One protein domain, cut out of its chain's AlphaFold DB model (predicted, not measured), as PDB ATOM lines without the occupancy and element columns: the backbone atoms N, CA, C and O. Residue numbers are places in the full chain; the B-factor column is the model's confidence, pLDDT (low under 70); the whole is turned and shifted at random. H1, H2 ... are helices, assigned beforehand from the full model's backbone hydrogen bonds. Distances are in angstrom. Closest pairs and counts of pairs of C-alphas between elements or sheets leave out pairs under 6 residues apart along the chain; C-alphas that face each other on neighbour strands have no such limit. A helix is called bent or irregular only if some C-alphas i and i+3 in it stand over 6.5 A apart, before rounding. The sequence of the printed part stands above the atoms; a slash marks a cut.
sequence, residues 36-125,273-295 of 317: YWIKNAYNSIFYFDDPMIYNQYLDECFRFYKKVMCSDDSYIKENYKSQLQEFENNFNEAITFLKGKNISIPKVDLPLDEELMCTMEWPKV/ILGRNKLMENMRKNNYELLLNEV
ATOM      1  N   TYR A  36      18.694 -24.385  18.135       94.81
ATOM      2  CA  TYR A  36      18.103 -23.291  17.366       94.81
ATOM      3  C   TYR A  36      17.017 -23.784  16.389       94.81
ATOM      4  O   TYR A  36      15.936 -23.189  16.306       94.81
ATOM      5  N   TRP A  37      17.255 -24.871  15.647       94.50
ATOM      6  CA  TRP A  37      16.271 -25.397  14.694       94.50
ATOM      7  C   TRP A  37      15.076 -26.098  15.349       94.50
ATOM      8  O   TRP A  37      13.982 -26.029  14.783       94.50
ATOM      9  N   ILE A  38      15.227 -26.682  16.541       94.12
ATOM     10  CA  ILE A  38      14.106 -27.215  17.329       94.12
ATOM     11  C   ILE A  38      13.073 -26.111  17.586       94.12
ATOM     12  O   ILE A  38      11.894 -26.316  17.317       94.12
ATOM     13  N   LYS A  39      13.501 -24.912  18.007       95.00
ATOM     14  CA  LYS A  39      12.615 -23.740  18.139       95.00
ATOM     15  C   LYS A  39      12.084 -23.265  16.780       95.00
ATOM     16  O   LYS A  39      10.880 -23.095  16.599       95.00
ATOM     17  N   ASN A  40      12.977 -23.018  15.819       93.00
ATOM     18  CA  ASN A  40      12.650 -22.238  14.617       93.00
ATOM     19  C   ASN A  40      12.084 -23.055  13.436       93.00
ATOM     20  O   ASN A  40      11.633 -22.470  12.453       93.00
ATOM     21  N   ALA A  41      12.091 -24.392  13.500       93.06
ATOM     22  CA  ALA A  41      11.572 -25.273  12.447       93.06
ATOM     23  C   ALA A  41      10.705 -26.445  12.960       93.06
ATOM     24  O   ALA A  41      10.377 -27.329  12.160       93.06
ATOM     25  N   TYR A  42      10.290 -26.428  14.238       93.44
ATOM     26  CA  TYR A  42       9.470 -27.455  14.908       93.44
ATOM     27  C   TYR A  42       8.391 -28.075  14.009       93.44
ATOM     28  O   TYR A  42       8.572 -29.182  13.520       93.44
ATOM     29  N   ASN A  43       7.329 -27.319  13.682       92.06
ATOM     30  CA  ASN A  43       6.138 -27.773  12.940       92.06
ATOM     31  C   ASN A  43       6.416 -28.323  11.511       92.06
ATOM     32  O   ASN A  43       5.468 -28.602  10.784       92.06
ATOM     33  N   SER A  44       7.671 -28.371  11.045       90.75
ATOM     34  CA  SER A  44       8.025 -28.662   9.645       90.75
ATOM     35  C   SER A  44       9.182 -29.640   9.451       90.75
ATOM     36  O   SER A  44       9.261 -30.268   8.399       90.75
ATOM     37  N   ILE A  45      10.101 -29.738  10.418       88.81
ATOM     38  CA  ILE A  45      11.285 -30.611  10.350       88.81
ATOM     39  C   ILE A  45      11.599 -31.196  11.728       88.81
ATOM     40  O   ILE A  45      11.871 -32.383  11.824       88.81
ATOM     41  N   PHE A  46      11.548 -30.391  12.794       91.00
ATOM     42  CA  PHE A  46      11.881 -30.825  14.159       91.00
ATOM     43  C   PHE A  46      10.622 -31.121  14.979       91.00
ATOM     44  O   PHE A  46      10.483 -30.655  16.107       91.00
ATOM     45  N   TYR A  47       9.702 -31.869  14.371       91.31
ATOM     46  CA  TYR A  47       8.549 -32.471  15.023       91.31
ATOM     47  C   TYR A  47       8.747 -33.988  15.002       91.31
ATOM     48  O   TYR A  47       8.973 -34.572  13.942       91.31
ATOM     49  N   PHE A  48       8.651 -34.605  16.174       89.31
ATOM     50  CA  PHE A  48       8.680 -36.047  16.375       89.31
ATOM     51  C   PHE A  48       7.413 -36.468  17.118       89.31
ATOM     52  O   PHE A  48       7.032 -35.808  18.087       89.31
ATOM     53  N   ASP A  49       6.802 -37.578  16.696       87.56
ATOM     54  CA  ASP A  49       5.656 -38.182  17.391       87.56
ATOM     55  C   ASP A  49       6.046 -38.779  18.754       87.56
ATOM     56  O   ASP A  49       5.219 -38.848  19.659       87.56
ATOM     57  N   ASP A  50       7.316 -39.169  18.917       89.50
ATOM     58  CA  ASP A  50       7.894 -39.544  20.207       89.50
ATOM     59  C   ASP A  50       8.535 -38.319  20.900       89.50
ATOM     60  O   ASP A  50       9.594 -37.844  20.463       89.50
ATOM     61  N   PRO A  51       7.953 -37.805  22.002       86.06
ATOM     62  CA  PRO A  51       8.525 -36.697  22.760       86.06
ATOM     63  C   PRO A  51       9.802 -37.074  23.534       86.06
ATOM     64  O   PRO A  51      10.551 -36.182  23.945       86.06
ATOM     65  N   MET A  52      10.088 -38.364  23.740       87.50
ATOM     66  CA  MET A  52      11.272 -38.813  24.478       87.50
ATOM     67  C   MET A  52      12.577 -38.464  23.746       87.50
ATOM     68  O   MET A  52      13.587 -38.198  24.404       87.50
ATOM     69  N   ILE A  53      12.537 -38.342  22.412       90.31
ATOM     70  CA  ILE A  53      13.665 -37.912  21.569       90.31
ATOM     71  C   ILE A  53      14.198 -36.534  22.000       90.31
ATOM     72  O   ILE A  53      15.414 -36.354  22.087       90.31
ATOM     73  N   TYR A  54      13.330 -35.568  22.338       91.75
ATOM     74  CA  TYR A  54      13.791 -34.257  22.821       91.75
ATOM     75  C   TYR A  54      14.506 -34.375  24.170       91.75
ATOM     76  O   TYR A  54      15.556 -33.769  24.356       91.75
ATOM     77  N   ASN A  55      13.964 -35.159  25.108       89.62
ATOM     78  CA  ASN A  55      14.555 -35.322  26.437       89.62
ATOM     79  C   ASN A  55      15.910 -36.051  26.379       89.62
ATOM     80  O   ASN A  55      16.857 -35.614  27.026       89.62
ATOM     81  N   GLN A  56      16.032 -37.105  25.563       90.56
ATOM     82  CA  GLN A  56      17.306 -37.797  25.329       90.56
ATOM     83  C   GLN A  56      18.356 -36.860  24.711       90.56
ATOM     84  O   GLN A  56      19.497 -36.815  25.168       90.56
ATOM     85  N   TYR A  57      17.967 -36.085  23.696       91.62
ATOM     86  CA  TYR A  57      18.871 -35.145  23.038       91.62
ATOM     87  C   TYR A  57      19.317 -34.003  23.970       91.62
ATOM     88  O   TYR A  57      20.488 -33.620  23.972       91.62
ATOM     89  N   LEU A  58      18.405 -33.479  24.800       93.06
ATOM     90  CA  LEU A  58      18.710 -32.446  25.795       93.06
ATOM     91  C   LEU A  58      19.611 -32.971  26.927       93.06
ATOM     92  O   LEU A  58      20.508 -32.247  27.350       93.06
ATOM     93  N   ASP A  59      19.433 -34.223  27.360       91.38
ATOM     94  CA  ASP A  59      20.309 -34.910  28.321       91.38
ATOM     95  C   ASP A  59      21.748 -35.040  27.785       91.38
ATOM     96  O   ASP A  59      22.702 -34.676  28.476       91.38
ATOM     97  N   GLU A  60      21.944 -35.461  26.526       91.44
ATOM     98  CA  GLU A  60      23.294 -35.449  25.937       91.44
ATOM     99  C   GLU A  60      23.847 -34.025  25.784       91.44
ATOM    100  O   GLU A  60      25.000 -33.782  26.151       91.44
ATOM    101  N   CYS A  61      23.047 -33.077  25.291       92.56
ATOM    102  CA  CYS A  61      23.461 -31.679  25.173       92.56
ATOM    103  C   CYS A  61      23.951 -31.120  26.516       92.56
ATOM    104  O   CYS A  61      25.035 -30.537  26.577       92.56
ATOM    105  N   PHE A  62      23.201 -31.365  27.595       93.25
ATOM    106  CA  PHE A  62      23.577 -31.003  28.957       93.25
ATOM    107  C   PHE A  62      24.902 -31.655  29.374       93.25
ATOM    108  O   PHE A  62      25.821 -30.961  29.810       93.25
ATOM    109  N   ARG A  63      25.034 -32.981  29.222       92.81
ATOM    110  CA  ARG A  63      26.247 -33.725  29.616       92.81
ATOM    111  C   ARG A  63      27.482 -33.253  28.859       92.81
ATOM    112  O   ARG A  63      28.551 -33.119  29.454       92.81
ATOM    113  N   PHE A  64      27.345 -32.995  27.561       91.25
ATOM    114  CA  PHE A  64      28.438 -32.527  26.722       91.25
ATOM    115  C   PHE A  64      28.855 -31.094  27.082       91.25
ATOM    116  O   PHE A  64      30.039 -30.842  27.302       91.25
ATOM    117  N   TYR A  65      27.900 -30.175  27.241       91.31
ATOM    118  CA  TYR A  65      28.176 -28.811  27.700       91.31
ATOM    119  C   TYR A  65      28.818 -28.794  29.094       91.31
ATOM    120  O   TYR A  65      29.829 -28.122  29.289       91.31
ATOM    121  N   LYS A  66      28.326 -29.619  30.033       92.56
ATOM    122  CA  LYS A  66      28.942 -29.799  31.355       92.56
ATOM    123  C   LYS A  66      30.388 -30.307  31.256       92.56
ATOM    124  O   LYS A  66      31.253 -29.762  31.931       92.56
ATOM    125  N   LYS A  67      30.682 -31.289  30.390       91.62
ATOM    126  CA  LYS A  67      32.058 -31.774  30.133       91.62
ATOM    127  C   LYS A  67      32.985 -30.651  29.640       91.62
ATOM    128  O   LYS A  67      34.142 -30.607  30.046       91.62
ATOM    129  N   VAL A  68      32.494 -29.757  28.777       89.56
ATOM    130  CA  VAL A  68      33.287 -28.640  28.229       89.56
ATOM    131  C   VAL A  68      33.477 -27.517  29.257       89.56
ATOM    132  O   VAL A  68      34.598 -27.038  29.413       89.56
ATOM    133  N   MET A  69      32.427 -27.126  29.990       88.00
ATOM    134  CA  MET A  69      32.511 -26.100  31.044       88.00
ATOM    135  C   MET A  69      33.409 -26.543  32.206       88.00
ATOM    136  O   MET A  69      34.274 -25.785  32.628       88.00
ATOM    137  N   CYS A  70      33.271 -27.786  32.670       89.69
ATOM    138  CA  CYS A  70      34.036 -28.344  33.791       89.69
ATOM    139  C   CYS A  70      35.407 -28.911  33.389       89.69
ATOM    140  O   CYS A  70      35.921 -29.816  34.044       89.69
ATOM    141  N   SER A  71      35.985 -28.433  32.285       86.75
ATOM    142  CA  SER A  71      37.332 -28.818  31.869       86.75
ATOM    143  C   SER A  71      38.379 -27.952  32.570       86.75
ATOM    144  O   SER A  71      38.309 -26.727  32.505       86.75
ATOM    145  N   ASP A  72      39.409 -28.557  33.163       83.00
ATOM    146  CA  ASP A  72      40.570 -27.818  33.692       83.00
ATOM    147  C   ASP A  72      41.356 -27.060  32.596       83.00
ATOM    148  O   ASP A  72      42.212 -26.223  32.891       83.00
ATOM    149  N   ASP A  73      41.075 -27.327  31.314       82.81
ATOM    150  CA  ASP A  73      41.732 -26.690  30.178       82.81
ATOM    151  C   ASP A  73      41.206 -25.260  29.933       82.81
ATOM    152  O   ASP A  73      40.147 -25.020  29.340       82.81
ATOM    153  N   SER A  74      41.989 -24.272  30.365       79.81
ATOM    154  CA  SER A  74      41.680 -22.849  30.187       79.81
ATOM    155  C   SER A  74      41.643 -22.395  28.721       79.81
ATOM    156  O   SER A  74      40.912 -21.455  28.400       79.81
ATOM    157  N   TYR A  75      42.354 -23.073  27.810       79.19
ATOM    158  CA  TYR A  75      42.322 -22.762  26.379       79.19
ATOM    159  C   TYR A  75      40.954 -23.104  25.773       79.19
ATOM    160  O   TYR A  75      40.468 -22.351  24.926       79.19
ATOM    161  N   ILE A  76      40.307 -24.186  26.220       76.75
ATOM    162  CA  ILE A  76      38.931 -24.536  25.826       76.75
ATOM    163  C   ILE A  76      37.955 -23.437  26.267       76.75
ATOM    164  O   ILE A  76      37.225 -22.887  25.437       76.75
ATOM    165  N   LYS A  77      37.996 -23.057  27.550       76.62
ATOM    166  CA  LYS A  77      37.112 -22.034  28.140       76.62
ATOM    167  C   LYS A  77      37.228 -20.677  27.448       76.62
ATOM    168  O   LYS A  77      36.212 -20.071  27.109       76.62
ATOM    169  N   GLU A  78      38.448 -20.201  27.198       80.19
ATOM    170  CA  GLU A  78      38.662 -18.895  26.567       80.19
ATOM    171  C   GLU A  78      38.272 -18.899  25.077       80.19
ATOM    172  O   GLU A  78      37.546 -18.009  24.627       80.19
ATOM    173  N   ASN A  79      38.670 -19.921  24.308       82.19
ATOM    174  CA  ASN A  79      38.436 -19.950  22.857       82.19
ATOM    175  C   ASN A  79      37.011 -20.343  22.447       82.19
ATOM    176  O   ASN A  79      36.631 -20.079  21.298       82.19
ATOM    177  N   TYR A  80      36.246 -21.030  23.308       84.69
ATOM    178  CA  TYR A  80      34.878 -21.477  22.992       84.69
ATOM    179  C   TYR A  80      33.804 -20.631  23.684       84.69
ATOM    180  O   TYR A  80      32.620 -20.891  23.494       84.69
ATOM    181  N   LYS A  81      34.184 -19.586  24.437       85.50
ATOM    182  CA  LYS A  81      33.275 -18.728  25.217       85.50
ATOM    183  C   LYS A  81      32.044 -18.240  24.443       85.50
ATOM    184  O   LYS A  81      30.942 -18.251  24.982       85.50
ATOM    185  N   SER A  82      32.207 -17.842  23.179       87.50
ATOM    186  CA  SER A  82      31.083 -17.406  22.340       87.50
ATOM    187  C   SER A  82      30.189 -18.563  21.884       87.50
ATOM    188  O   SER A  82      28.974 -18.404  21.886       87.50
ATOM    189  N   GLN A  83      30.754 -19.734  21.568       89.00
ATOM    190  CA  GLN A  83      29.968 -20.934  21.248       89.00
ATOM    191  C   GLN A  83      29.230 -21.484  22.481       89.00
ATOM    192  O   GLN A  83      28.098 -21.934  22.354       89.00
ATOM    193  N   LEU A  84      29.839 -21.407  23.671       90.81
ATOM    194  CA  LEU A  84      29.227 -21.764  24.956       90.81
ATOM    195  C   LEU A  84      28.025 -20.863  25.272       90.81
ATOM    196  O   LEU A  84      26.951 -21.365  25.592       90.81
ATOM    197  N   GLN A  85      28.179 -19.548  25.101       91.94
ATOM    198  CA  GLN A  85      27.093 -18.585  25.289       91.94
ATOM    199  C   GLN A  85      25.983 -18.734  24.230       91.94
ATOM    200  O   GLN A  85      24.803 -18.618  24.555       91.94
ATOM    201  N   GLU A  86      26.320 -18.993  22.964       92.81
ATOM    202  CA  GLU A  86      25.328 -19.241  21.905       92.81
ATOM    203  C   GLU A  86      24.535 -20.532  22.174       92.81
ATOM    204  O   GLU A  86      23.306 -20.532  22.086       92.81
ATOM    205  N   PHE A  87      25.227 -21.602  22.580       94.12
ATOM    206  CA  PHE A  87      24.621 -22.871  22.981       94.12
ATOM    207  C   PHE A  87      23.653 -22.702  24.159       94.12
ATOM    208  O   PHE A  87      22.526 -23.180  24.072       94.12
ATOM    209  N   GLU A  88      24.051 -22.007  25.232       94.38
ATOM    210  CA  GLU A  88      23.205 -21.789  26.417       94.38
ATOM    211  C   GLU A  88      21.895 -21.082  26.057       94.38
ATOM    212  O   GLU A  88      20.813 -21.547  26.424       94.38
ATOM    213  N   ASN A  89      21.986 -19.992  25.287       94.69
ATOM    214  CA  ASN A  89      20.813 -19.257  24.822       94.69
ATOM    215  C   ASN A  89      19.885 -20.173  24.011       94.69
ATOM    216  O   ASN A  89      18.702 -20.284  24.330       94.69
ATOM    217  N   ASN A  90      20.420 -20.886  23.014       95.94
ATOM    218  CA  ASN A  90      19.634 -21.798  22.182       95.94
ATOM    219  C   ASN A  90      19.031 -22.966  22.991       95.94
ATOM    220  O   ASN A  90      17.904 -23.375  22.714       95.94
ATOM    221  N   PHE A  91      19.727 -23.479  24.011       95.69
ATOM    222  CA  PHE A  91      19.248 -24.546  24.897       95.69
ATOM    223  C   PHE A  91      18.078 -24.081  25.772       95.69
ATOM    224  O   PHE A  91      17.011 -24.701  25.768       95.69
ATOM    225  N   ASN A  92      18.246 -22.954  26.470       94.50
ATOM    226  CA  ASN A  92      17.232 -22.378  27.352       94.50
ATOM    227  C   ASN A  92      15.993 -21.917  26.555       94.50
ATOM    228  O   ASN A  92      14.851 -22.138  26.976       94.50
ATOM    229  N   GLU A  93      16.189 -21.360  25.353       95.50
ATOM    230  CA  GLU A  93      15.100 -21.049  24.423       95.50
ATOM    231  C   GLU A  93      14.369 -22.301  23.915       95.50
ATOM    232  O   GLU A  93      13.136 -22.319  23.909       95.50
ATOM    233  N   ALA A  94      15.092 -23.351  23.504       95.50
ATOM    234  CA  ALA A  94      14.491 -24.596  23.021       95.50
ATOM    235  C   ALA A  94      13.667 -25.281  24.120       95.50
ATOM    236  O   ALA A  94      12.519 -25.653  23.888       95.50
ATOM    237  N   ILE A  95      14.201 -25.370  25.341       94.19
ATOM    238  CA  ILE A  95      13.485 -25.899  26.509       94.19
ATOM    239  C   ILE A  95      12.209 -25.098  26.803       94.19
ATOM    240  O   ILE A  95      11.153 -25.686  27.051       94.19
ATOM    241  N   THR A  96      12.284 -23.766  26.762       94.69
ATOM    242  CA  THR A  96      11.123 -22.887  26.980       94.69
ATOM    243  C   THR A  96      10.060 -23.097  25.899       94.69
ATOM    244  O   THR A  96       8.874 -23.235  26.201       94.69
ATOM    245  N   PHE A  97      10.486 -23.190  24.638       95.12
ATOM    246  CA  PHE A  97       9.610 -23.427  23.496       95.12
ATOM    247  C   PHE A  97       8.911 -24.797  23.559       95.12
ATOM    248  O   PHE A  97       7.697 -24.867  23.373       95.12
ATOM    249  N   LEU A  98       9.644 -25.875  23.863       94.31
ATOM    250  CA  LEU A  98       9.096 -27.236  23.932       94.31
ATOM    251  C   LEU A  98       8.089 -27.397  25.087       94.31
ATOM    252  O   LEU A  98       7.058 -28.048  24.922       94.31
ATOM    253  N   LYS A  99       8.307 -26.724  26.224       92.69
ATOM    254  CA  LYS A  99       7.303 -26.634  27.303       92.69
ATOM    255  C   LYS A  99       6.045 -25.893  26.851       92.69
ATOM    256  O   LYS A  99       4.941 -26.339  27.139       92.69
ATOM    257  N   GLY A 100       6.196 -24.836  26.048       93.12
ATOM    258  CA  GLY A 100       5.089 -24.167  25.349       93.12
ATOM    259  C   GLY A 100       4.371 -25.030  24.293       93.12
ATOM    260  O   GLY A 100       3.351 -24.606  23.752       93.12
ATOM    261  N   LYS A 101       4.877 -26.236  24.003       93.38
ATOM    262  CA  LYS A 101       4.232 -27.282  23.191       93.38
ATOM    263  C   LYS A 101       3.647 -28.426  24.037       93.38
ATOM    264  O   LYS A 101       3.245 -29.435  23.468       93.38
ATOM    265  N   ASN A 102       3.580 -28.271  25.363       91.56
ATOM    266  CA  ASN A 102       3.152 -29.287  26.337       91.56
ATOM    267  C   ASN A 102       4.017 -30.566  26.348       91.56
ATOM    268  O   ASN A 102       3.543 -31.636  26.724       91.56
ATOM    269  N   ILE A 103       5.290 -30.473  25.953       90.38
ATOM    270  CA  ILE A 103       6.219 -31.612  25.952       90.38
ATOM    271  C   ILE A 103       6.857 -31.738  27.342       90.38
ATOM    272  O   ILE A 103       7.452 -30.780  27.846       90.38
ATOM    273  N   SER A 104       6.748 -32.918  27.961       87.06
ATOM    274  CA  SER A 104       7.284 -33.173  29.306       87.06
ATOM    275  C   SER A 104       8.815 -33.278  29.288       87.06
ATOM    276  O   SER A 104       9.388 -34.269  28.835       87.06
ATOM    277  N   ILE A 105       9.478 -32.212  29.744       86.31
ATOM    278  CA  ILE A 105      10.937 -32.011  29.741       86.31
ATOM    279  C   ILE A 105      11.345 -31.364  31.077       86.31
ATOM    280  O   ILE A 105      10.608 -30.498  31.570       86.31
ATOM    281  N   PRO A 106      12.514 -31.701  31.659       81.38
ATOM    282  CA  PRO A 106      12.966 -31.140  32.930       81.38
ATOM    283  C   PRO A 106      12.952 -29.608  32.987       81.38
ATOM    284  O   PRO A 106      13.247 -28.911  32.008       81.38
ATOM    285  N   LYS A 107      12.670 -29.045  34.170       76.19
ATOM    286  CA  LYS A 107      12.955 -27.628  34.429       76.19
ATOM    287  C   LYS A 107      14.409 -27.439  34.850       76.19
ATOM    288  O   LYS A 107      14.721 -27.383  36.031       76.19
ATOM    289  N   VAL A 108      15.252 -27.320  33.830       79.69
ATOM    290  CA  VAL A 108      16.627 -26.835  33.907       79.69
ATOM    291  C   VAL A 108      16.714 -25.561  33.079       79.69
ATOM    292  O   VAL A 108      16.203 -25.528  31.960       79.69
ATOM    293  N   ASP A 109      17.368 -24.557  33.647       83.12
ATOM    294  CA  ASP A 109      17.826 -23.347  32.976       83.12
ATOM    295  C   ASP A 109      19.361 -23.352  33.162       83.12
ATOM    296  O   ASP A 109      19.833 -23.396  34.299       83.12
ATOM    297  N   LEU A 110      20.141 -23.432  32.077       86.25
ATOM    298  CA  LEU A 110      21.607 -23.542  32.133       86.25
ATOM    299  C   LEU A 110      22.249 -22.220  32.590       86.25
ATOM    300  O   LEU A 110      21.949 -21.194  31.977       86.25
ATOM    301  N   PRO A 111      23.143 -22.230  33.599       82.00
ATOM    302  CA  PRO A 111      23.959 -21.078  33.965       82.00
ATOM    303  C   PRO A 111      25.280 -20.992  33.181       82.00
ATOM    304  O   PRO A 111      25.997 -21.974  33.021       82.00
ATOM    305  N   LEU A 112      25.665 -19.758  32.854       74.44
ATOM    306  CA  LEU A 112      26.985 -19.358  32.337       74.44
ATOM    307  C   LEU A 112      28.143 -19.549  33.346       74.44
ATOM    308  O   LEU A 112      29.306 -19.345  32.996       74.44
ATOM    309  N   ASP A 113      27.826 -19.862  34.606       84.56
ATOM    310  CA  ASP A 113      28.775 -20.001  35.712       84.56
ATOM    311  C   ASP A 113      29.288 -21.441  35.855       84.56
ATOM    312  O   ASP A 113      28.516 -22.402  35.864       84.56
ATOM    313  N   GLU A 114      30.606 -21.584  35.991       82.38
ATOM    314  CA  GLU A 114      31.275 -22.882  36.045       82.38
ATOM    315  C   GLU A 114      30.962 -23.663  37.330       82.38
ATOM    316  O   GLU A 114      30.665 -24.855  37.261       82.38
ATOM    317  N   GLU A 115      30.987 -23.020  38.501       83.94
ATOM    318  CA  GLU A 115      30.799 -23.702  39.789       83.94
ATOM    319  C   GLU A 115      29.361 -24.238  39.915       83.94
ATOM    320  O   GLU A 115      29.135 -25.386  40.329       83.94
ATOM    321  N   LEU A 116      28.384 -23.458  39.437       87.25
ATOM    322  CA  LEU A 116      26.995 -23.898  39.288       87.25
ATOM    323  C   LEU A 116      26.839 -25.013  38.238       87.25
ATOM    324  O   LEU A 116      26.131 -25.990  38.488       87.25
ATOM    325  N   MET A 117      27.515 -24.934  37.085       87.69
ATOM    326  CA  MET A 117      27.459 -26.002  36.076       87.69
ATOM    327  C   MET A 117      28.052 -27.325  36.559       87.69
ATOM    328  O   MET A 117      27.496 -28.396  36.290       87.69
ATOM    329  N   CYS A 118      29.166 -27.283  37.287       88.31
ATOM    330  CA  CYS A 118      29.847 -28.491  37.740       88.31
ATOM    331  C   CYS A 118      29.098 -29.204  38.871       88.31
ATOM    332  O   CYS A 118      29.156 -30.435  38.959       88.31
ATOM    333  N   THR A 119      28.293 -28.475  39.644       87.88
ATOM    334  CA  THR A 119      27.411 -29.035  40.680       87.88
ATOM    335  C   THR A 119      26.032 -29.477  40.165       87.88
ATOM    336  O   THR A 119      25.423 -30.353  40.772       87.88
ATOM    337  N   MET A 120      25.546 -28.963  39.027       87.56
ATOM    338  CA  MET A 120      24.221 -29.304  38.479       87.56
ATOM    339  C   MET A 120      24.139 -30.726  37.882       87.56
ATOM    340  O   MET A 120      25.046 -31.170  37.175       87.56
ATOM    341  N   GLU A 121      23.022 -31.430  38.087       87.69
ATOM    342  CA  GLU A 121      22.693 -32.707  37.422       87.69
ATOM    343  C   GLU A 121      21.462 -32.571  36.514       87.69
ATOM    344  O   GLU A 121      20.564 -31.777  36.798       87.69
ATOM    345  N   TRP A 122      21.384 -33.374  35.445       84.88
ATOM    346  CA  TRP A 122      20.193 -33.435  34.591       84.88
ATOM    347  C   TRP A 122      19.067 -34.224  35.288       84.88
ATOM    348  O   TRP A 122      19.256 -35.409  35.591       84.88
ATOM    349  N   PRO A 123      17.885 -33.627  35.546       83.94
ATOM    350  CA  PRO A 123      16.806 -34.325  36.233       83.94
ATOM    351  C   PRO A 123      16.222 -35.436  35.360       83.94
ATOM    352  O   PRO A 123      15.758 -35.203  34.245       83.94
ATOM    353  N   LYS A 124      16.173 -36.658  35.895       76.25
ATOM    354  CA  LYS A 124      15.511 -37.782  35.225       76.25
ATOM    355  C   LYS A 124      14.001 -37.552  35.208       76.25
ATOM    356  O   LYS A 124      13.362 -37.598  36.260       76.25
ATOM    357  N   VAL A 125      13.429 -37.357  34.019       69.19
ATOM    358  CA  VAL A 125      11.975 -37.427  33.816       69.19
ATOM    359  C   VAL A 125      11.509 -38.818  34.241       69.19
ATOM    360  O   VAL A 125      11.951 -39.822  33.682       69.19
ATOM    361  N   ILE A 273      25.269 -25.539   5.074       50.88
ATOM    362  CA  ILE A 273      25.631 -26.515   4.026       50.88
ATOM    363  C   ILE A 273      25.029 -27.904   4.330       50.88
ATOM    364  O   ILE A 273      24.745 -28.687   3.425       50.88
ATOM    365  N   LEU A 274      24.789 -28.204   5.605       62.47
ATOM    366  CA  LEU A 274      24.234 -29.456   6.101       62.47
ATOM    367  C   LEU A 274      22.702 -29.350   6.101       62.47
ATOM    368  O   LEU A 274      22.097 -28.611   6.875       62.47
ATOM    369  N   GLY A 275      22.044 -30.069   5.190       73.81
ATOM    370  CA  GLY A 275      20.586 -29.993   5.063       73.81
ATOM    371  C   GLY A 275      19.880 -30.286   6.393       73.81
ATOM    372  O   GLY A 275      20.204 -31.270   7.052       73.81
ATOM    373  N   ARG A 276      18.883 -29.472   6.773       82.56
ATOM    374  CA  ARG A 276      18.166 -29.576   8.067       82.56
ATOM    375  C   ARG A 276      17.615 -30.980   8.370       82.56
ATOM    376  O   ARG A 276      17.541 -31.368   9.530       82.56
ATOM    377  N   ASN A 277      17.313 -31.771   7.342       82.31
ATOM    378  CA  ASN A 277      16.896 -33.169   7.479       82.31
ATOM    379  C   ASN A 277      18.022 -34.064   8.042       82.31
ATOM    380  O   ASN A 277      17.735 -34.975   8.805       82.31
ATOM    381  N   LYS A 278      19.299 -33.792   7.721       84.12
ATOM    382  CA  LYS A 278      20.466 -34.472   8.316       84.12
ATOM    383  C   LYS A 278      20.654 -34.102   9.788       84.12
ATOM    384  O   LYS A 278      21.021 -34.964  10.574       84.12
ATOM    385  N   LEU A 279      20.371 -32.849  10.159       86.44
ATOM    386  CA  LEU A 279      20.386 -32.387  11.553       86.44
ATOM    387  C   LEU A 279      19.289 -33.084  12.385       86.44
ATOM    388  O   LEU A 279      19.568 -33.605  13.460       86.44
ATOM    389  N   MET A 280      18.065 -33.176  11.853       86.25
ATOM    390  CA  MET A 280      16.968 -33.937  12.470       86.25
ATOM    391  C   MET A 280      17.275 -35.443  12.552       86.25
ATOM    392  O   MET A 280      17.078 -36.051  13.600       86.25
ATOM    393  N   GLU A 281      17.814 -36.047  11.491       84.50
ATOM    394  CA  GLU A 281      18.199 -37.465  11.477       84.50
ATOM    395  C   GLU A 281      19.346 -37.774  12.457       84.50
ATOM    396  O   GLU A 281      19.342 -38.822  13.103       84.50
ATOM    397  N   ASN A 282      20.304 -36.854  12.614       82.81
ATOM    398  CA  ASN A 282      21.364 -36.933  13.620       82.81
ATOM    399  C   ASN A 282      20.799 -36.909  15.045       82.81
ATOM    400  O   ASN A 282      21.149 -37.787  15.831       82.81
ATOM    401  N   MET A 283      19.907 -35.959  15.347       87.44
ATOM    402  CA  MET A 283      19.199 -35.876  16.627       87.44
ATOM    403  C   MET A 283      18.413 -37.165  16.912       87.44
ATOM    404  O   MET A 283      18.569 -37.761  17.972       87.44
ATOM    405  N   ARG A 284      17.640 -37.657  15.932       85.12
ATOM    406  CA  ARG A 284      16.837 -38.887  16.036       85.12
ATOM    407  C   ARG A 284      17.676 -40.148  16.272       85.12
ATOM    408  O   ARG A 284      17.236 -41.052  16.974       85.12
ATOM    409  N   LYS A 285      18.864 -40.237  15.663       82.62
ATOM    410  CA  LYS A 285      19.789 -41.377  15.810       82.62
ATOM    411  C   LYS A 285      20.808 -41.216  16.936       82.62
ATOM    412  O   LYS A 285      21.554 -42.158  17.188       82.62
ATOM    413  N   ASN A 286      20.887 -40.037  17.554       70.81
ATOM    414  CA  ASN A 286      21.923 -39.665  18.519       70.81
ATOM    415  C   ASN A 286      23.357 -39.972  18.005       70.81
ATOM    416  O   ASN A 286      24.229 -40.410  18.756       70.81
ATOM    417  N   ASN A 287      23.583 -39.814  16.691       69.50
ATOM    418  CA  ASN A 287      24.784 -40.289  15.987       69.50
ATOM    419  C   ASN A 287      25.490 -39.135  15.266       69.50
ATOM    420  O   ASN A 287      25.112 -38.738  14.161       69.50
ATOM    421  N   TYR A 288      26.504 -38.584  15.930       66.25
ATOM    422  CA  TYR A 288      27.202 -37.357  15.533       66.25
ATOM    423  C   TYR A 288      28.375 -37.597  14.581       66.25
ATOM    424  O   TYR A 288      28.766 -36.679  13.861       66.25
ATOM    425  N   GLU A 289      28.903 -38.821  14.520       62.53
ATOM    426  CA  GLU A 289      29.994 -39.181  13.607       62.53
ATOM    427  C   GLU A 289      29.588 -38.994  12.144       62.53
ATOM    428  O   GLU A 289      30.371 -38.461  11.365       62.53
ATOM    429  N   LEU A 290      28.332 -39.300  11.790       56.72
ATOM    430  CA  LEU A 290      27.779 -39.024  10.457       56.72
ATOM    431  C   LEU A 290      28.010 -37.576   9.997       56.72
ATOM    432  O   LEU A 290      28.310 -37.351   8.830       56.72
ATOM    433  N   LEU A 291      27.889 -36.599  10.901       61.44
ATOM    434  CA  LEU A 291      28.016 -35.180  10.565       61.44
ATOM    435  C   LEU A 291      29.448 -34.664  10.746       61.44
ATOM    436  O   LEU A 291      29.931 -33.886   9.928       61.44
ATOM    437  N   LEU A 292      30.152 -35.118  11.787       62.00
ATOM    438  CA  LEU A 292      31.540 -34.729  12.054       62.00
ATOM    439  C   LEU A 292      32.509 -35.270  10.992       62.00
ATOM    440  O   LEU A 292      33.458 -34.561  10.637       62.00
ATOM    441  N   ASN A 293      32.227 -36.467  10.465       58.47
ATOM    442  CA  ASN A 293      33.015 -37.134   9.432       58.47
ATOM    443  C   ASN A 293      32.604 -36.667   8.028       58.47
ATOM    444  O   ASN A 293      33.477 -36.448   7.199       58.47
ATOM    445  N   GLU A 294      31.324 -36.414   7.724       54.56
ATOM    446  CA  GLU A 294      30.957 -35.848   6.407       54.56
ATOM    447  C   GLU A 294      31.486 -34.410   6.226       54.56
ATOM    448  O   GLU A 294      31.894 -34.027   5.132       54.56
ATOM    449  N   VAL A 295      31.577 -33.631   7.312       50.34
ATOM    450  CA  VAL A 295      32.214 -32.296   7.335       50.34
ATOM    451  C   VAL A 295      33.749 -32.383   7.519       50.34
ATOM    452  O   VAL A 295      34.433 -31.360   7.545       50.34
TER     453      VAL A 295
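What this domain is: This is residues 36 to 125 and 273 to 295 of the 317 residues of the protein "Vir protein, putative" of Plasmodium vivax (UniProt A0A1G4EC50). A long helical hairpin of H2 and H3, side by side and running opposite ways, makes the core and the longest axis, with H3 kinked near its first third. On one side of this hairpin lie H1, by the last part of H3, and H5, crosswise at the first part of H2, with the short H6 folded back beside H5. On the other side the link of residues 100 to 113 runs back along the hairpin to the short H4, which packs on the last residues of H2. The printed part has 113 residues with six named helices, H1 to H6 in chain order, and no named strand, an all-helix domain. It is compact, with a radius of gyration of the C-alphas of 14.5 A, and spans 39 by 34 by 21 A.

Where its parts are: H1, residues 36 to 44, begins at C-alpha 36 at (18.103, -23.291, 17.366) and measures 13.8 A. It is irregular: C-alphas 40 and 43 are 8.7 A apart. H2, residues 52 to 69, is 25.6 A long. H3, residues 74 to 99, is the longest helix, running 34.7 A from C-alpha 74 at (41.680, -22.849, 30.187). It is irregular too, with C-alphas 79 and 82 at 7.8 A and a kink of 65 degrees near residue 82. H4 is residues 114 to 119, 8.6 A. H5, residues 276 to 285, is 14.2 A, and H6, residues 289 to 294, is 8.0 A, ending at C-alpha 294 at (30.957, -35.848, 6.407).

How they stand to each other: H2 is the hub, touching three helices. H2 and H3 form a hairpin and touch at a shallow tilt of 23 degrees, opposite ways; their closest C-alphas, of Met 69 and Lys 77, are 6.8 A apart. H1 touches H3 at residues 90 to 98 alone, the same way at 32 degrees, a shallow tilt only just short of steep; the closest C-alphas, of Tyr 36 and Asn 90, are 5.3 A apart. H4 touches H2 at residues 66 to 69 alone, at a steep tilt of 54 degrees, with the C-alphas of Met 69 and Glu 114 closest at 6.1 A. H5 only just touches H2, with 3 pairs of C-alphas within 8 A, at residues 53 to 57 of H2 alone and about perpendicular at 89 degrees; the closest C-alphas, of Ile 53 and Arg 284, are 6.5 A apart. H5 and H6, a hairpin at a shallow tilt of 30 degrees, only just touch, with 3 pairs of C-alphas within 8 A; the closest C-alphas, of Asn 282 and Leu 290, are 7.5 A apart. H1 and H5 are near each other, while H3 and H5 are apart. In H2, H4, H5 and H6 every O i to N i+4 pair is within hydrogen-bond range; in H1 it is 3 of 5 and in H3 20 of 22.

The domain as a whole: The two C-alphas farthest apart, of Asp 49 and Ser 74, are 41.2 A apart. Residues 126 to 272 are not printed, and C-alphas 125 and 273 are 34.5 A apart across the cut. Of the links that are printed whole, H3 to H4 is long. The mean pLDDT of the printed part is 85.1; residue 125, residues 273 to 274 and residues 287 to 295 are under 70.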